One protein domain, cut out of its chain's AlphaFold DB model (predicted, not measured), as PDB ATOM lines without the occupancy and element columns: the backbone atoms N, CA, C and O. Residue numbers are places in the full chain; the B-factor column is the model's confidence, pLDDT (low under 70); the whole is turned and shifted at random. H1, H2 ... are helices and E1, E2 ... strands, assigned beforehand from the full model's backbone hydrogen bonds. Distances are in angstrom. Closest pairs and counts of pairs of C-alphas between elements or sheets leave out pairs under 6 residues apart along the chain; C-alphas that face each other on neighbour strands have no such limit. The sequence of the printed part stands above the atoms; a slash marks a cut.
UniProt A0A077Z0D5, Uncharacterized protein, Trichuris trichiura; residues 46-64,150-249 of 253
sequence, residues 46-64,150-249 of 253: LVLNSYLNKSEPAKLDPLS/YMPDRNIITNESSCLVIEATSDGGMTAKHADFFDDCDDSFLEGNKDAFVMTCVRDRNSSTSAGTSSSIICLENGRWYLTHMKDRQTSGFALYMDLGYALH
ATOM      1  N   LEU A  46      -1.792  55.912 -16.927       70.60
ATOM      2  CA  LEU A  46      -1.793  56.748 -15.719       70.60
ATOM      3  C   LEU A  46      -3.075  56.621 -14.885       70.60
ATOM      4  O   LEU A  46      -3.018  56.690 -13.659       70.60
ATOM      5  N   VAL A  47      -4.231  56.447 -15.535       80.38
ATOM      6  CA  VAL A  47      -5.505  56.288 -14.825       80.38
ATOM      7  C   VAL A  47      -5.516  54.952 -14.105       80.38
ATOM      8  O   VAL A  47      -5.817  54.934 -12.917       80.38
ATOM      9  N   LEU A  48      -5.115  53.862 -14.761       83.99
ATOM     10  CA  LEU A  48      -5.090  52.545 -14.125       83.99
ATOM     11  C   LEU A  48      -4.064  52.430 -13.007       83.99
ATOM     12  O   LEU A  48      -4.399  51.939 -11.931       83.99
ATOM     13  N   ASN A  49      -2.861  52.966 -13.210       85.46
ATOM     14  CA  ASN A  49      -1.808  52.934 -12.195       85.46
ATOM     15  C   ASN A  49      -2.252  53.611 -10.886       85.46
ATOM     16  O   ASN A  49      -1.823  53.215  -9.805       85.46
ATOM     17  N   SER A  50      -3.174  54.581 -10.950       88.97
ATOM     18  CA  SER A  50      -3.730  55.223  -9.751       88.97
ATOM     19  C   SER A  50      -4.576  54.291  -8.863       88.97
ATOM     20  O   SER A  50      -4.748  54.575  -7.674       88.97
ATOM     21  N   TYR A  51      -5.074  53.173  -9.408       89.28
ATOM     22  CA  TYR A  51      -5.873  52.178  -8.681       89.28
ATOM     23  C   TYR A  51      -5.031  51.066  -8.044       89.28
ATOM     24  O   TYR A  51      -5.540  50.372  -7.167       89.28
ATOM     25  N   LEU A  52      -3.750  50.924  -8.409       88.71
ATOM     26  CA  LEU A  52      -2.856  49.903  -7.836       88.71
ATOM     27  C   LEU A  52      -2.638  50.092  -6.326       88.71
ATOM     28  O   LEU A  52      -2.398  49.132  -5.611       88.71
ATOM     29  N   ASN A  53      -2.816  51.314  -5.820       89.47
ATOM     30  CA  ASN A  53      -2.717  51.629  -4.391       89.47
ATOM     31  C   ASN A  53      -4.086  51.660  -3.680       89.47
ATOM     32  O   ASN A  53      -4.204  52.215  -2.585       89.47
ATOM     33  N   LYS A  54      -5.159  51.159  -4.311       88.25
ATOM     34  CA  LYS A  54      -6.524  51.175  -3.760       88.25
ATOM     35  C   LYS A  54      -6.930  49.775  -3.313       88.25
ATOM     36  O   LYS A  54      -7.117  48.904  -4.151       88.25
ATOM     37  N   SER A  55      -7.138  49.578  -2.014       85.50
ATOM     38  CA  SER A  55      -7.725  48.339  -1.479       85.50
ATOM     39  C   SER A  55      -9.243  48.268  -1.683       85.50
ATOM     40  O   SER A  55      -9.815  47.187  -1.799       85.50
ATOM     41  N   GLU A  56      -9.903  49.428  -1.746       86.36
ATOM     42  CA  GLU A  56     -11.353  49.544  -1.900       86.36
ATOM     43  C   GLU A  56     -11.756  49.849  -3.349       86.36
ATOM     44  O   GLU A  56     -11.050  50.616  -4.018       86.36
ATOM     45  N   PRO A  57     -12.900  49.320  -3.838       88.14
ATOM     46  CA  PRO A  57     -13.415  49.642  -5.166       88.14
ATOM     47  C   PRO A  57     -13.609  51.152  -5.351       88.14
ATOM     48  O   PRO A  57     -14.407  51.787  -4.661       88.14
ATOM     49  N   ALA A  58     -12.912  51.732  -6.324       89.08
ATOM     50  CA  ALA A  58     -13.076  53.126  -6.713       89.08
ATOM     51  C   ALA A  58     -13.702  53.215  -8.107       89.08
ATOM     52  O   ALA A  58     -13.420  52.394  -8.978       89.08
ATOM     53  N   LYS A  59     -14.561  54.217  -8.330       89.44
ATOM     54  CA  LYS A  59     -15.233  54.403  -9.624       89.44
ATOM     55  C   LYS A  59     -14.214  54.568 -10.749       89.44
ATOM     56  O   LYS A  59     -13.248  55.322 -10.618       89.44
ATOM     57  N   LEU A  60     -14.486  53.898 -11.858       86.22
ATOM     58  CA  LEU A  60     -13.716  53.931 -13.088       86.22
ATOM     59  C   LEU A  60     -14.628  54.396 -14.225       86.22
ATOM     60  O   LEU A  60     -15.769  53.955 -14.339       86.22
ATOM     61  N   ASP A  61     -14.123  55.295 -15.067       85.39
ATOM     62  CA  ASP A  61     -14.808  55.694 -16.298       85.39
ATOM     63  C   ASP A  61     -14.928  54.471 -17.231       85.39
ATOM     64  O   ASP A  61     -13.882  53.965 -17.654       85.39
ATOM     65  N   PRO A  62     -16.147  54.014 -17.593       83.41
ATOM     66  CA  PRO A  62     -16.344  52.865 -18.477       83.41
ATOM     67  C   PRO A  62     -15.624  52.984 -19.825       83.41
ATOM     68  O   PRO A  62     -15.228  51.974 -20.402       83.41
ATOM     69  N   LEU A  63     -15.384  54.207 -20.318       81.37
ATOM     70  CA  LEU A  63     -14.615  54.439 -21.550       81.37
ATOM     71  C   LEU A  63     -13.137  54.048 -21.422       81.37
ATOM     72  O   LEU A  63     -12.446  53.925 -22.429       81.37
ATOM     73  N   SER A  64     -12.648  53.859 -20.197       82.12
ATOM     74  CA  SER A  64     -11.312  53.327 -19.929       82.12
ATOM     75  C   SER A  64     -11.268  51.804 -20.063       82.12
ATOM     76  O   SER A  64     -10.192  51.241 -20.000       82.12
ATOM     77  N   TYR A 150      -5.312  38.212 -23.568       80.22
ATOM     78  CA  TYR A 150      -4.972  37.404 -22.415       80.22
ATOM     79  C   TYR A 150      -3.468  37.121 -22.393       80.22
ATOM     80  O   TYR A 150      -2.795  37.201 -23.427       80.22
ATOM     81  N   MET A 151      -2.933  36.829 -21.212       76.04
ATOM     82  CA  MET A 151      -1.542  36.410 -21.065       76.04
ATOM     83  C   MET A 151      -1.433  34.933 -21.493       76.04
ATOM     84  O   MET A 151      -2.076  34.093 -20.872       76.04
ATOM     85  N   PRO A 152      -0.699  34.598 -22.573       62.10
ATOM     86  CA  PRO A 152      -0.726  33.252 -23.163       62.10
ATOM     87  C   PRO A 152       0.053  32.203 -22.358       62.10
ATOM     88  O   PRO A 152      -0.111  30.999 -22.576       62.10
ATOM     89  N   ASP A 153       0.898  32.653 -21.434       66.71
ATOM     90  CA  ASP A 153       1.805  31.798 -20.687       66.71
ATOM     91  C   ASP A 153       1.315  31.577 -19.260       66.71
ATOM     92  O   ASP A 153       0.643  32.420 -18.663       66.71
ATOM     93  N   ARG A 154       1.726  30.438 -18.697       65.92
ATOM     94  CA  ARG A 154       1.531  30.067 -17.289       65.92
ATOM     95  C   ARG A 154       2.454  30.884 -16.379       65.92
ATOM     96  O   ARG A 154       3.204  30.318 -15.584       65.92
ATOM     97  N   ASN A 155       2.475  32.201 -16.551       66.16
ATOM     98  CA  ASN A 155       3.243  33.063 -15.669       66.16
ATOM     99  C   ASN A 155       2.533  33.087 -14.321       66.16
ATOM    100  O   ASN A 155       1.343  33.379 -14.237       66.16
ATOM    101  N   ILE A 156       3.282  32.755 -13.277       64.17
ATOM    102  CA  ILE A 156       2.788  32.788 -11.909       64.17
ATOM    103  C   ILE A 156       2.612  34.260 -11.533       64.17
ATOM    104  O   ILE A 156       3.593  34.989 -11.387       64.17
ATOM    105  N   ILE A 157       1.360  34.691 -11.414       70.62
ATOM    106  CA  ILE A 157       1.002  36.015 -10.909       70.62
ATOM    107  C   ILE A 157       1.075  35.944  -9.388       70.62
ATOM    108  O   ILE A 157       0.436  35.097  -8.770       70.62
ATOM    109  N   THR A 158       1.888  36.809  -8.791       65.70
ATOM    110  CA  THR A 158       2.101  36.845  -7.339       65.70
ATOM    111  C   THR A 158       1.331  38.007  -6.719       65.70
ATOM    112  O   THR A 158       0.861  38.900  -7.424       65.70
ATOM    113  N   ASN A 159       1.254  38.058  -5.389       64.65
ATOM    114  CA  ASN A 159       0.668  39.193  -4.664       64.65
ATOM    115  C   ASN A 159       1.356  40.538  -4.958       64.65
ATOM    116  O   ASN A 159       0.762  41.588  -4.728       64.65
ATOM    117  N   GLU A 160       2.604  40.513  -5.431       69.79
ATOM    118  CA  GLU A 160       3.375  41.709  -5.789       69.79
ATOM    119  C   GLU A 160       3.116  42.167  -7.233       69.79
ATOM    120  O   GLU A 160       3.545  43.251  -7.639       69.79
ATOM    121  N   SER A 161       2.412  41.354  -8.027       79.92
ATOM    122  CA  SER A 161       2.069  41.693  -9.401       79.92
ATOM    123  C   SER A 161       1.120  42.889  -9.433       79.92
ATOM    124  O   SER A 161       0.139  42.973  -8.696       79.92
ATOM    125  N   SER A 162       1.392  43.827 -10.342       88.83
ATOM    126  CA  SER A 162       0.585  45.035 -10.518       88.83
ATOM    127  C   SER A 162      -0.734  44.705 -11.215       88.83
ATOM    128  O   SER A 162      -0.873  44.862 -12.428       88.83
ATOM    129  N   CYS A 163      -1.700  44.221 -10.440       91.70
ATOM    130  CA  CYS A 163      -2.971  43.720 -10.937       91.70
ATOM    131  C   CYS A 163      -4.159  44.503 -10.376       91.70
ATOM    132  O   CYS A 163      -4.171  44.942  -9.225       91.70
ATOM    133  N   LEU A 164      -5.190  44.650 -11.203       91.36
ATOM    134  CA  LEU A 164      -6.426  45.336 -10.866       91.36
ATOM    135  C   LEU A 164      -7.620  44.412 -11.055       91.36
ATOM    136  O   LEU A 164      -7.790  43.828 -12.126       91.36
ATOM    137  N   VAL A 165      -8.493  44.361 -10.054       91.53
ATOM    138  CA  VAL A 165      -9.855  43.853 -10.211       91.53
ATOM    139  C   VAL A 165     -10.687  44.945 -10.867       91.53
ATOM    140  O   VAL A 165     -10.790  46.047 -10.329       91.53
ATOM    141  N   ILE A 166     -11.300  44.627 -12.004       90.22
ATOM    142  CA  ILE A 166     -12.260  45.473 -12.712       90.22
ATOM    143  C   ILE A 166     -13.640  44.840 -12.568       90.22
ATOM    144  O   ILE A 166     -13.862  43.728 -13.051       90.22
ATOM    145  N   GLU A 167     -14.573  45.536 -11.925       89.52
ATOM    146  CA  GLU A 167     -15.938  45.048 -11.700       89.52
ATOM    147  C   GLU A 167     -16.945  45.939 -12.427       89.52
ATOM    148  O   GLU A 167     -16.902  47.167 -12.336       89.52
ATOM    149  N   ALA A 168     -17.864  45.311 -13.161       85.74
ATOM    150  CA  ALA A 168     -19.007  46.004 -13.736       85.74
ATOM    151  C   ALA A 168     -20.151  46.033 -12.718       85.74
ATOM    152  O   ALA A 168     -20.524  44.994 -12.172       85.74
ATOM    153  N   THR A 169     -20.718  47.211 -12.473       79.53
ATOM    154  CA  THR A 169     -21.811  47.395 -11.513       79.53
ATOM    155  C   THR A 169     -23.174  47.249 -12.191       79.53
ATOM    156  O   THR A 169     -23.323  47.405 -13.407       79.53
ATOM    157  N   SER A 170     -24.213  46.958 -11.406       72.20
ATOM    158  CA  SER A 170     -25.574  46.713 -11.910       72.20
ATOM    159  C   SER A 170     -26.200  47.904 -12.651       72.20
ATOM    160  O   SER A 170     -27.077  47.718 -13.492       72.20
ATOM    161  N   ASP A 171     -25.758  49.128 -12.353       74.70
ATOM    162  CA  ASP A 171     -26.173  50.373 -13.015       74.70
ATOM    163  C   ASP A 171     -25.409  50.652 -14.327       74.70
ATOM    164  O   ASP A 171     -25.677  51.644 -15.003       74.70
ATOM    165  N   GLY A 172     -24.488  49.766 -14.724       75.64
ATOM    166  CA  GLY A 172     -23.646  49.925 -15.910       75.64
ATOM    167  C   GLY A 172     -22.382  50.755 -15.678       75.64
ATOM    168  O   GLY A 172     -21.671  51.039 -16.643       75.64
ATOM    169  N   GLY A 173     -22.099  51.141 -14.433       84.27
ATOM    170  CA  GLY A 173     -20.810  51.698 -14.040       84.27
ATOM    171  C   GLY A 173     -19.698  50.644 -13.986       84.27
ATOM    172  O   GLY A 173     -19.906  49.452 -14.228       84.27
ATOM    173  N   MET A 174     -18.492  51.109 -13.668       87.89
ATOM    174  CA  MET A 174     -17.342  50.249 -13.406       87.89
ATOM    175  C   MET A 174     -16.578  50.722 -12.181       87.89
ATOM    176  O   MET A 174     -16.540  51.919 -11.870       87.89
ATOM    177  N   THR A 175     -15.934  49.781 -11.509       89.91
ATOM    178  CA  THR A 175     -14.994  50.049 -10.429       89.91
ATOM    179  C   THR A 175     -13.673  49.339 -10.682       89.91
ATOM    180  O   THR A 175     -13.609  48.344 -11.406       89.91
ATOM    181  N   ALA A 176     -12.611  49.883 -10.095       89.88
ATOM    182  CA  ALA A 176     -11.289  49.286 -10.084       89.88
ATOM    183  C   ALA A 176     -10.677  49.346  -8.682       89.88
ATOM    184  O   ALA A 176     -10.900  50.305  -7.936       89.88
ATOM    185  N   LYS A 177      -9.896  48.322  -8.343       90.15
ATOM    186  CA  LYS A 177      -9.068  48.236  -7.132       90.15
ATOM    187  C   LYS A 177      -7.898  47.285  -7.360       90.15
ATOM    188  O   LYS A 177      -7.935  46.503  -8.305       90.15
ATOM    189  N   HIS A 178      -6.907  47.321  -6.482       91.09
ATOM    190  CA  HIS A 178      -5.819  46.351  -6.446       91.09
ATOM    191  C   HIS A 178      -6.345  44.919  -6.246       91.09
ATOM    192  O   HIS A 178      -7.280  44.703  -5.469       91.09
ATOM    193  N   ALA A 179      -5.754  43.950  -6.946       90.29
ATOM    194  CA  ALA A 179      -6.032  42.533  -6.737       90.29
ATOM    195  C   ALA A 179      -5.152  41.984  -5.605       90.29
ATOM    196  O   ALA A 179      -3.932  41.975  -5.704       90.29
ATOM    197  N   ASP A 180      -5.782  41.533  -4.523       88.93
ATOM    198  CA  ASP A 180      -5.101  40.962  -3.358       88.93
ATOM    199  C   ASP A 180      -5.179  39.431  -3.420       88.93
ATOM    200  O   ASP A 180      -6.126  38.815  -2.916       88.93
ATOM    201  N   PHE A 181      -4.238  38.830  -4.148       88.01
ATOM    202  CA  PHE A 181      -4.116  37.377  -4.275       88.01
ATOM    203  C   PHE A 181      -3.712  36.745  -2.933       88.01
ATOM    204  O   PHE A 181      -3.162  37.406  -2.051       88.01
ATOM    205  N   PHE A 182      -4.025  35.469  -2.722       84.00
ATOM    206  CA  PHE A 182      -3.523  34.725  -1.566       84.00
ATOM    207  C   PHE A 182      -3.568  33.219  -1.821       84.00
ATOM    208  O   PHE A 182      -4.477  32.735  -2.495       84.00
ATOM    209  N   ASP A 183      -2.608  32.497  -1.241       72.53
ATOM    210  CA  ASP A 183      -2.414  31.065  -1.497       72.53
ATOM    211  C   ASP A 183      -3.361  30.165  -0.684       72.53
ATOM    212  O   ASP A 183      -3.730  29.091  -1.147       72.53
ATOM    213  N   ASP A 184      -3.808  30.613   0.497       67.64
ATOM    214  CA  ASP A 184      -4.670  29.846   1.416       67.64
ATOM    215  C   ASP A 184      -6.145  29.792   0.955       67.64
ATOM    216  O   ASP A 184      -7.069  30.107   1.716       67.64
ATOM    217  N   CYS A 185      -6.400  29.415  -0.300       70.35
ATOM    218  CA  CYS A 185      -7.716  28.907  -0.670       70.35
ATOM    219  C   CYS A 185      -8.014  27.709   0.235       70.35
ATOM    220  O   CYS A 185      -7.266  26.741   0.211       70.35
ATOM    221  N   ASP A 186      -9.087  27.763   1.024       62.79
ATOM    222  CA  ASP A 186      -9.525  26.607   1.807       62.79
ATOM    223  C   ASP A 186      -9.664  25.401   0.861       62.79
ATOM    224  O   ASP A 186     -10.469  25.435  -0.080       62.79
ATOM    225  N   ASP A 187      -8.822  24.383   1.086       59.51
ATOM    226  CA  ASP A 187      -8.679  23.204   0.230       59.51
ATOM    227  C   ASP A 187     -10.040  22.569  -0.060       59.51
ATOM    228  O   ASP A 187     -10.262  22.081  -1.161       59.51
ATOM    229  N   SER A 188     -11.012  22.680   0.852       60.02
ATOM    230  CA  SER A 188     -12.366  22.148   0.663       60.02
ATOM    231  C   SER A 188     -13.105  22.693  -0.572       60.02
ATOM    232  O   SER A 188     -13.978  22.012  -1.115       60.02
ATOM    233  N   PHE A 189     -12.765  23.892  -1.063       61.37
ATOM    234  CA  PHE A 189     -13.355  24.449  -2.289       61.37
ATOM    235  C   PHE A 189     -12.726  23.891  -3.569       61.37
ATOM    236  O   PHE A 189     -13.348  23.940  -4.638       61.37
ATOM    237  N   LEU A 190     -11.494  23.395  -3.466       63.91
ATOM    238  CA  LEU A 190     -10.704  22.855  -4.569       63.91
ATOM    239  C   LEU A 190     -10.704  21.317  -4.567       63.91
ATOM    240  O   LEU A 190     -10.591  20.697  -5.626       63.91
ATOM    241  N   GLU A 191     -10.902  20.693  -3.407       58.72
ATOM    242  CA  GLU A 191     -10.941  19.250  -3.213       58.72
ATOM    243  C   GLU A 191     -12.043  18.608  -4.067       58.72
ATOM    244  O   GLU A 191     -13.234  18.904  -3.967       58.72
ATOM    245  N   GLY A 192     -11.626  17.714  -4.966       64.29
ATOM    246  CA  GLY A 192     -12.516  17.014  -5.895       64.29
ATOM    247  C   GLY A 192     -12.942  17.826  -7.123       64.29
ATOM    248  O   GLY A 192     -13.507  17.248  -8.057       64.29
ATOM    249  N   ASN A 193     -12.634  19.125  -7.186       73.15
ATOM    250  CA  ASN A 193     -12.868  19.920  -8.382       73.15
ATOM    251  C   ASN A 193     -11.722  19.705  -9.383       73.15
ATOM    252  O   ASN A 193     -10.615  20.208  -9.208       73.15
ATOM    253  N   LYS A 194     -11.994  18.970 -10.467       77.31
ATOM    254  CA  LYS A 194     -11.008  18.696 -11.530       77.31
ATOM    255  C   LYS A 194     -10.467  19.963 -12.194       77.31
ATOM    256  O   LYS A 194      -9.381  19.913 -12.759       77.31
ATOM    257  N   ASP A 195     -11.195  21.069 -12.087       80.77
ATOM    258  CA  ASP A 195     -10.839  22.365 -12.658       80.77
ATOM    259  C   ASP A 195     -10.191  23.301 -11.622       80.77
ATOM    260  O   ASP A 195      -9.961  24.472 -11.905       80.77
ATOM    261  N   ALA A 196      -9.860  22.811 -10.420       81.67
ATOM    262  CA  ALA A 196      -9.180  23.596  -9.386       81.67
ATOM    263  C   ALA A 196      -7.849  24.199  -9.866       81.67
ATOM    264  O   ALA A 196      -7.487  25.290  -9.444       81.67
ATOM    265  N   PHE A 197      -7.149  23.528 -10.786       82.03
ATOM    266  CA  PHE A 197      -5.858  23.987 -11.311       82.03
ATOM    267  C   PHE A 197      -5.939  25.284 -12.130       82.03
ATOM    268  O   PHE A 197      -4.905  25.902 -12.362       82.03
ATOM    269  N   VAL A 198      -7.132  25.675 -12.599       86.70
ATOM    270  CA  VAL A 198      -7.338  26.964 -13.277       86.70
ATOM    271  C   VAL A 198      -7.871  28.038 -12.332       86.70
ATOM    272  O   VAL A 198      -8.250  29.095 -12.813       86.70
ATOM    273  N   MET A 199      -7.989  27.783 -11.028       87.54
ATOM    274  CA  MET A 199      -8.623  28.705 -10.084       87.54
ATOM    275  C   MET A 199      -7.593  29.365  -9.167       87.54
ATOM    276  O   MET A 199      -6.724  28.703  -8.611       87.54
ATOM    277  N   THR A 200      -7.773  30.663  -8.949       87.52
ATOM    278  CA  THR A 200      -6.952  31.511  -8.085       87.52
ATOM    279  C   THR A 200      -7.859  32.233  -7.089       87.52
ATOM    280  O   THR A 200      -8.902  32.778  -7.474       87.52
ATOM    281  N   CYS A 201      -7.479  32.274  -5.810       87.42
ATOM    282  CA  CYS A 201      -8.211  33.049  -4.810       87.42
ATOM    283  C   CYS A 201      -7.750  34.503  -4.756       87.42
ATOM    284  O   CYS A 201      -6.561  34.814  -4.748       87.42
ATOM    285  N   VAL A 202      -8.728  35.401  -4.639       88.36
ATOM    286  CA  VAL A 202      -8.498  36.835  -4.442       88.36
ATOM    287  C   VAL A 202      -9.356  37.323  -3.290       88.36
ATOM    288  O   VAL A 202     -10.562  37.052  -3.237       88.36
ATOM    289  N   ARG A 203      -8.750  38.039  -2.338       86.01
ATOM    290  CA  ARG A 203      -9.484  38.642  -1.228       86.01
ATOM    291  C   ARG A 203     -10.414  39.704  -1.788       86.01
ATOM    292  O   ARG A 203     -10.003  40.746  -2.291       86.01
ATOM    293  N   ASP A 204     -11.704  39.430  -1.673       74.88
ATOM    294  CA  ASP A 204     -12.744  40.284  -2.216       74.88
ATOM    295  C   ASP A 204     -13.886  40.407  -1.210       74.88
ATOM    296  O   ASP A 204     -14.985  39.900  -1.405       74.88
ATOM    297  N   ARG A 205     -13.577  41.029  -0.065       62.70
ATOM    298  CA  ARG A 205     -14.511  41.172   1.066       62.70
ATOM    299  C   ARG A 205     -15.672  42.130   0.781       62.70
ATOM    300  O   ARG A 205     -16.686  42.062   1.466       62.70
ATOM    301  N   ASN A 206     -15.511  43.004  -0.214       60.66
ATOM    302  CA  ASN A 206     -16.403  44.134  -0.476       60.66
ATOM    303  C   ASN A 206     -16.982  44.144  -1.901       60.66
ATOM    304  O   ASN A 206     -17.565  45.155  -2.297       60.66
ATOM    305  N   SER A 207     -16.831  43.073  -2.692       55.19
ATOM    306  CA  SER A 207     -17.558  42.994  -3.961       55.19
ATOM    307  C   SER A 207     -19.046  42.899  -3.671       55.19
ATOM    308  O   SER A 207     -19.507  42.175  -2.784       55.19
ATOM    309  N   SER A 208     -19.824  43.687  -4.404       52.17
ATOM    310  CA  SER A 208     -21.268  43.621  -4.279       52.17
ATOM    311  C   SER A 208     -21.717  42.206  -4.649       52.17
ATOM    312  O   SER A 208     -21.526  41.751  -5.771       52.17
ATOM    313  N   THR A 209     -22.327  41.498  -3.701       45.02
ATOM    314  CA  THR A 209     -22.819  40.112  -3.829       45.02
ATOM    315  C   THR A 209     -23.939  39.941  -4.857       45.02
ATOM    316  O   THR A 209     -24.585  38.895  -4.922       45.02
ATOM    317  N   SER A 210     -24.218  40.960  -5.669       47.21
ATOM    318  CA  SER A 210     -25.269  40.872  -6.662       47.21
ATOM    319  C   SER A 210     -24.838  39.906  -7.764       47.21
ATOM    320  O   SER A 210     -23.823  40.103  -8.427       47.21
ATOM    321  N   ALA A 211     -25.640  38.857  -7.962       45.93
ATOM    322  CA  ALA A 211     -25.451  37.757  -8.914       45.93
ATOM    323  C   ALA A 211     -25.393  38.173 -10.410       45.93
ATOM    324  O   ALA A 211     -25.618  37.358 -11.304       45.93
ATOM    325  N   GLY A 212     -25.133  39.450 -10.695       53.24
ATOM    326  CA  GLY A 212     -24.969  40.023 -12.024       53.24
ATOM    327  C   GLY A 212     -23.655  40.777 -12.232       53.24
ATOM    328  O   GLY A 212     -23.397  41.162 -13.370       53.24
ATOM    329  N   THR A 213     -22.817  40.979 -11.204       59.71
ATOM    330  CA  THR A 213     -21.507  41.613 -11.411       59.71
ATOM    331  C   THR A 213     -20.502  40.574 -11.880       59.71
ATOM    332  O   THR A 213     -20.115  39.660 -11.153       59.71
ATOM    333  N   SER A 214     -20.069  40.695 -13.129       74.62
ATOM    334  CA  SER A 214     -18.855  40.022 -13.583       74.62
ATOM    335  C   SER A 214     -17.663  40.903 -13.238       74.62
ATOM    336  O   SER A 214     -17.709  42.124 -13.430       74.62
ATOM    337  N   SER A 215     -16.586  40.279 -12.795       88.54
ATOM    338  CA  SER A 215     -15.308  40.951 -12.627       88.54
ATOM    339  C   SER A 215     -14.213  40.202 -13.366       88.54
ATOM    340  O   SER A 215     -14.279  38.989 -13.579       88.54
ATOM    341  N   SER A 216     -13.207  40.958 -13.774       91.22
ATOM    342  CA  SER A 216     -11.991  40.463 -14.401       91.22
ATOM    343  C   SER A 216     -10.793  40.988 -13.649       91.22
ATOM    344  O   SER A 216     -10.876  42.036 -13.010       91.22
ATOM    345  N   ILE A 217      -9.666  40.315 -13.810       91.72
ATOM    346  CA  ILE A 217      -8.381  40.835 -13.375       91.72
ATOM    347  C   ILE A 217      -7.562  41.164 -14.607       91.72
ATOM    348  O   ILE A 217      -7.460  40.352 -15.531       91.72
ATOM    349  N   ILE A 218      -7.002  42.367 -14.604       90.39
ATOM    350  CA  ILE A 218      -5.972  42.770 -15.549       90.39
ATOM    351  C   ILE A 218      -4.656  42.962 -14.806       90.39
ATOM    352  O   ILE A 218      -4.661  43.498 -13.702       90.39
ATOM    353  N   CYS A 219      -3.541  42.549 -15.397       89.58
ATOM    354  CA  CYS A 219      -2.212  42.714 -14.803       89.58
ATOM    355  C   CYS A 219      -1.271  43.437 -15.759       89.58
ATOM    356  O   CYS A 219      -1.347  43.238 -16.973       89.58
ATOM    357  N   LEU A 220      -0.410  44.280 -15.194       85.68
ATOM    358  CA  LEU A 220       0.627  45.010 -15.903       85.68
ATOM    359  C   LEU A 220       1.895  44.154 -15.992       85.68
ATOM    360  O   LEU A 220       2.556  43.918 -14.988       85.68
ATOM    361  N   GLU A 221       2.257  43.750 -17.204       80.58
ATOM    362  CA  GLU A 221       3.444  42.951 -17.506       80.58
ATOM    363  C   GLU A 221       4.209  43.595 -18.667       80.58
ATOM    364  O   GLU A 221       3.646  43.861 -19.731       80.58
ATOM    365  N   ASN A 222       5.505  43.871 -18.487       76.87
ATOM    366  CA  ASN A 222       6.350  44.528 -19.500       76.87
ATOM    367  C   ASN A 222       5.747  45.832 -20.068       76.87
ATOM    368  O   ASN A 222       5.801  46.083 -21.273       76.87
ATOM    369  N   GLY A 223       5.139  46.645 -19.197       76.56
ATOM    370  CA  GLY A 223       4.498  47.909 -19.576       76.56
ATOM    371  C   GLY A 223       3.146  47.748 -20.280       76.56
ATOM    372  O   GLY A 223       2.629  48.715 -20.827       76.56
ATOM    373  N   ARG A 224       2.570  46.539 -20.293       77.96
ATOM    374  CA  ARG A 224       1.311  46.241 -20.981       77.96
ATOM    375  C   ARG A 224       0.311  45.591 -20.051       77.96
ATOM    376  O   ARG A 224       0.652  44.686 -19.300       77.96
ATOM    377  N   TRP A 225      -0.938  46.022 -20.144       83.82
ATOM    378  CA  TRP A 225      -2.033  45.372 -19.440       83.82
ATOM    379  C   TRP A 225      -2.496  44.135 -20.212       83.82
ATOM    380  O   TRP A 225      -2.629  44.198 -21.438       83.82
ATOM    381  N   TYR A 226      -2.760  43.046 -19.492       85.98
ATOM    382  CA  TYR A 226      -3.313  41.793 -20.014       85.98
ATOM    383  C   TYR A 226      -4.525  41.360 -19.205       85.98
ATOM    384  O   TYR A 226      -4.530  41.532 -17.990       85.98
ATOM    385  N   LEU A 227      -5.515  40.747 -19.856       89.00
ATOM    386  CA  LEU A 227      -6.602  40.048 -19.173       89.00
ATOM    387  C   LEU A 227      -6.057  38.736 -18.607       89.00
ATOM    388  O   LEU A 227      -5.737  37.820 -19.360       89.00
ATOM    389  N   THR A 228      -5.924  38.635 -17.292       90.00
ATOM    390  CA  THR A 228      -5.310  37.455 -16.670       90.00
ATOM    391  C   THR A 228      -6.338  36.537 -16.052       90.00
ATOM    392  O   THR A 228      -6.189  35.325 -16.149       90.00
ATOM    393  N   HIS A 229      -7.404  37.092 -15.474       91.82
ATOM    394  CA  HIS A 229      -8.424  36.274 -14.840       91.82
ATOM    395  C   HIS A 229      -9.851  36.762 -15.066       91.82
ATOM    396  O   HIS A 229     -10.104  37.938 -15.341       91.82
ATOM    397  N   MET A 230     -10.802  35.856 -14.852       91.27
ATOM    398  CA  MET A 230     -12.237  36.140 -14.832       91.27
ATOM    399  C   MET A 230     -12.898  35.510 -13.611       91.27
ATOM    400  O   MET A 230     -12.621  34.362 -13.289       91.27
ATOM    401  N   LYS A 231     -13.783  36.241 -12.931       89.86
ATOM    402  CA  LYS A 231     -14.476  35.729 -11.742       89.86
ATOM    403  C   LYS A 231     -15.364  34.542 -12.112       89.86
ATOM    404  O   LYS A 231     -16.255  34.694 -12.945       89.86
ATOM    405  N   ASP A 232     -15.144  33.405 -11.459       85.95
ATOM    406  CA  ASP A 232     -16.025  32.233 -11.510       85.95
ATOM    407  C   ASP A 232     -17.153  32.404 -10.491       85.95
ATOM    408  O   ASP A 232     -18.323  32.483 -10.857       85.95
ATOM    409  N   ARG A 233     -16.799  32.545  -9.208       82.74
ATOM    410  CA  ARG A 233     -17.768  32.666  -8.111       82.74
ATOM    411  C   ARG A 233     -17.236  33.504  -6.952       82.74
ATOM    412  O   ARG A 233     -16.032  33.689  -6.797       82.74
ATOM    413  N   GLN A 234     -18.146  33.970  -6.105       81.31
ATOM    414  CA  GLN A 234     -17.848  34.737  -4.895       81.31
ATOM    415  C   GLN A 234     -18.242  33.935  -3.650       81.31
ATOM    416  O   GLN A 234     -19.291  33.292  -3.631       81.31
ATOM    417  N   THR A 235     -17.429  34.013  -2.599       77.77
ATOM    418  CA  THR A 235     -17.726  33.493  -1.254       77.77
ATOM    419  C   THR A 235     -17.835  34.646  -0.246       77.77
ATOM    420  O   THR A 235     -17.684  35.815  -0.602       77.77
ATOM    421  N   SER A 236     -18.093  34.345   1.028       73.99
ATOM    422  CA  SER A 236     -18.190  35.359   2.089       73.99
ATOM    423  C   SER A 236     -16.862  36.057   2.422       73.99
ATOM    424  O   SER A 236     -16.889  37.129   3.022       73.99
ATOM    425  N   GLY A 237     -15.709  35.481   2.056       77.13
ATOM    426  CA  GLY A 237     -14.385  36.033   2.391       77.13
ATOM    427  C   GLY A 237     -13.482  36.341   1.195       77.13
ATOM    428  O   GLY A 237     -12.566  37.158   1.319       77.13
ATOM    429  N   PHE A 238     -13.724  35.695   0.056       83.69
ATOM    430  CA  PHE A 238     -12.889  35.765  -1.144       83.69
ATOM    431  C   PHE A 238     -13.697  35.461  -2.408       83.69
ATOM    432  O   PHE A 238     -14.777  34.872  -2.332       83.69
ATOM    433  N   ALA A 239     -13.156  35.795  -3.574       87.05
ATOM    434  CA  ALA A 239     -13.660  35.297  -4.848       87.05
ATOM    435  C   ALA A 239     -12.686  34.294  -5.463       87.05
ATOM    436  O   ALA A 239     -11.470  34.409  -5.298       87.05
ATOM    437  N   LEU A 240     -13.247  33.338  -6.199       87.06
ATOM    438  CA  LEU A 240     -12.500  32.466  -7.089       87.06
ATOM    439  C   LEU A 240     -12.497  33.085  -8.479       87.06
ATOM    440  O   LEU A 240     -13.547  33.373  -9.063       87.06
ATOM    441  N   TYR A 241     -11.296  33.270  -8.996       90.40
ATOM    442  CA  TYR A 241     -11.036  33.763 -10.329       90.40
ATOM    443  C   TYR A 241     -10.389  32.656 -11.141       90.40
ATOM    444  O   TYR A 241      -9.447  32.018 -10.695       90.40
ATOM    445  N   MET A 242     -10.887  32.441 -12.344       89.39
ATOM    446  CA  MET A 242     -10.275  31.536 -13.290       89.39
ATOM    447  C   MET A 242      -9.089  32.215 -13.968       89.39
ATOM    448  O   MET A 242      -9.262  33.281 -14.561       89.39
ATOM    449  N   ASP A 243      -7.920  31.593 -13.907       90.04
ATOM    450  CA  ASP A 243      -6.718  31.984 -14.629       90.04
ATOM    451  C   ASP A 243      -6.873  31.647 -16.119       90.04
ATOM    452  O   ASP A 243      -6.969  30.484 -16.530       90.04
ATOM    453  N   LEU A 244      -6.919  32.694 -16.946       89.59
ATOM    454  CA  LEU A 244      -7.073  32.574 -18.391       89.59
ATOM    455  C   LEU A 244      -5.816  32.043 -19.074       89.59
ATOM    456  O   LEU A 244      -5.940  31.412 -20.119       89.59
ATOM    457  N   GLY A 245      -4.635  32.264 -18.500       86.36
ATOM    458  CA  GLY A 245      -3.393  31.678 -18.988       86.36
ATOM    459  C   GLY A 245      -3.475  30.159 -18.945       86.36
ATOM    460  O   GLY A 245      -3.221  29.516 -19.958       86.36
ATOM    461  N   TYR A 246      -3.937  29.575 -17.834       84.94
ATOM    462  CA  TYR A 246      -4.170  28.127 -17.741       84.94
ATOM    463  C   TYR A 246      -5.390  27.651 -18.541       84.94
ATOM    464  O   TYR A 246      -5.296  26.642 -19.241       84.94
ATOM    465  N   ALA A 247      -6.517  28.367 -18.474       86.89
ATOM    466  CA  ALA A 247      -7.760  27.987 -19.154       86.89
ATOM    467  C   ALA A 247      -7.689  28.095 -20.687       86.89
ATOM    468  O   ALA A 247      -8.510  27.493 -21.385       86.89
ATOM    469  N   LEU A 248      -6.731  28.860 -21.218       84.05
ATOM    470  CA  LEU A 248      -6.497  29.014 -22.654       84.05
ATOM    471  C   LEU A 248      -5.170  28.389 -23.116       84.05
ATOM    472  O   LEU A 248      -4.848  28.404 -24.308       84.05
ATOM    473  N   HIS A 249      -4.387  27.803 -22.205       72.21
ATOM    474  CA  HIS A 249      -3.101  27.212 -22.559       72.21
ATOM    475  C   HIS A 249      -3.277  26.026 -23.509       72.21
ATOM    476  O   HIS A 249      -3.770  24.969 -23.128       72.21
TER     477      HIS A 249
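What this domain is: This is residues 46 to 64 and 150 to 249 of the 253 residues of an uncharacterized protein of Trichuris trichiura (UniProt A0A077Z0D5). One strongly twisted sheet of seven strands bends into an open trough through E2, E5, E6, E7 and E4, and residues 179 to 182 and 203 to 206 cross its open side. Tiny helices lie at its margins: H1 grazes the sheet near the E1 end and H2 follows E7, while the long link from E3 to E4 reaches to Gly 192, at the far end from H1. The printed part has 119 residues, with named elements in the order H1 E1 E2 E3 E4 E5 E6 E7 H2; the sheet's order is E1 E3 E2 E5 E6 E7 E4, antiparallel, though E1 and E3 meet only at a point. The class is mostly strand, with only 49 residues in named elements. The whole is compact, with a radius of gyration of the C-alphas of 13.7 A and spans of 40 by 34 by 22 A.

Where its parts are: Find C-alpha 46 at (-1.793, 56.748, -15.719), where H1, residues 46 to 49, begins. Next come E1, residues 58 to 60, then, after the cut, E2, residues 163 to 168, 16.4 A long, and E3, residues 174 to 178, 14.0 A. Read on to E4, residues 199 to 202, and E5, residues 215 to 221, 19.5 A. E6, residues 224 to 234, is the longest strand at 27.5 A; look for its start at (1.311, 46.241, -20.981). E7, residues 239 to 243, 12.4 A, leads to H2, residues 244 to 247, ending at (-7.760, 27.987, -19.154).

How they stand to each other: Start at edge strand E1, where C-alphas 59 and 175 of E1 and E3 face each other at 4.4 A. In the hairpin of E3 and E2, find N 165 and O 177 at 2.8 A. E2 and E5 are antiparallel at 152 degrees, with N 164 and O 218 at 2.8 A. E5, E6 and E7 form a meander, each strand the antiparallel neighbour of the one before; look at N 221 and O 224, 2.8 A, and N 242 and O 230, 2.8 A. E4 is the other edge strand, with N 200 and O 241 of E7 at 2.8 A, and E4 E5 E6 E7 make a Greek key, a meander of three strands with the strand before it beside its last. H1 is on the sheet but only grazes it, with residues 47 to 49. H2 is on the sheet over none of its strands, its height of 4.3 A only just above the sheet's level; its closest C-alpha pair with E6 is His 229 and Leu 244, 5.3 A. Both helices are too short for an O i to N i+4 pair, and in each the one O i to N i+3 pair is out of range.

The domain as a whole: The C-alphas of Leu 46 and Gly 192, the two farthest apart, are 42.3 A from each other. Residues 65 to 149 are not printed, and C-alphas 64 and 150 are 17.3 A apart across that cut. The links E3 to E4 and E4 to E5 are long. Mean pLDDT of the printed part is 79.3, with residues 152 to 156, 158 to 160, 184, 186 to 192 and 205 to 213 under 70.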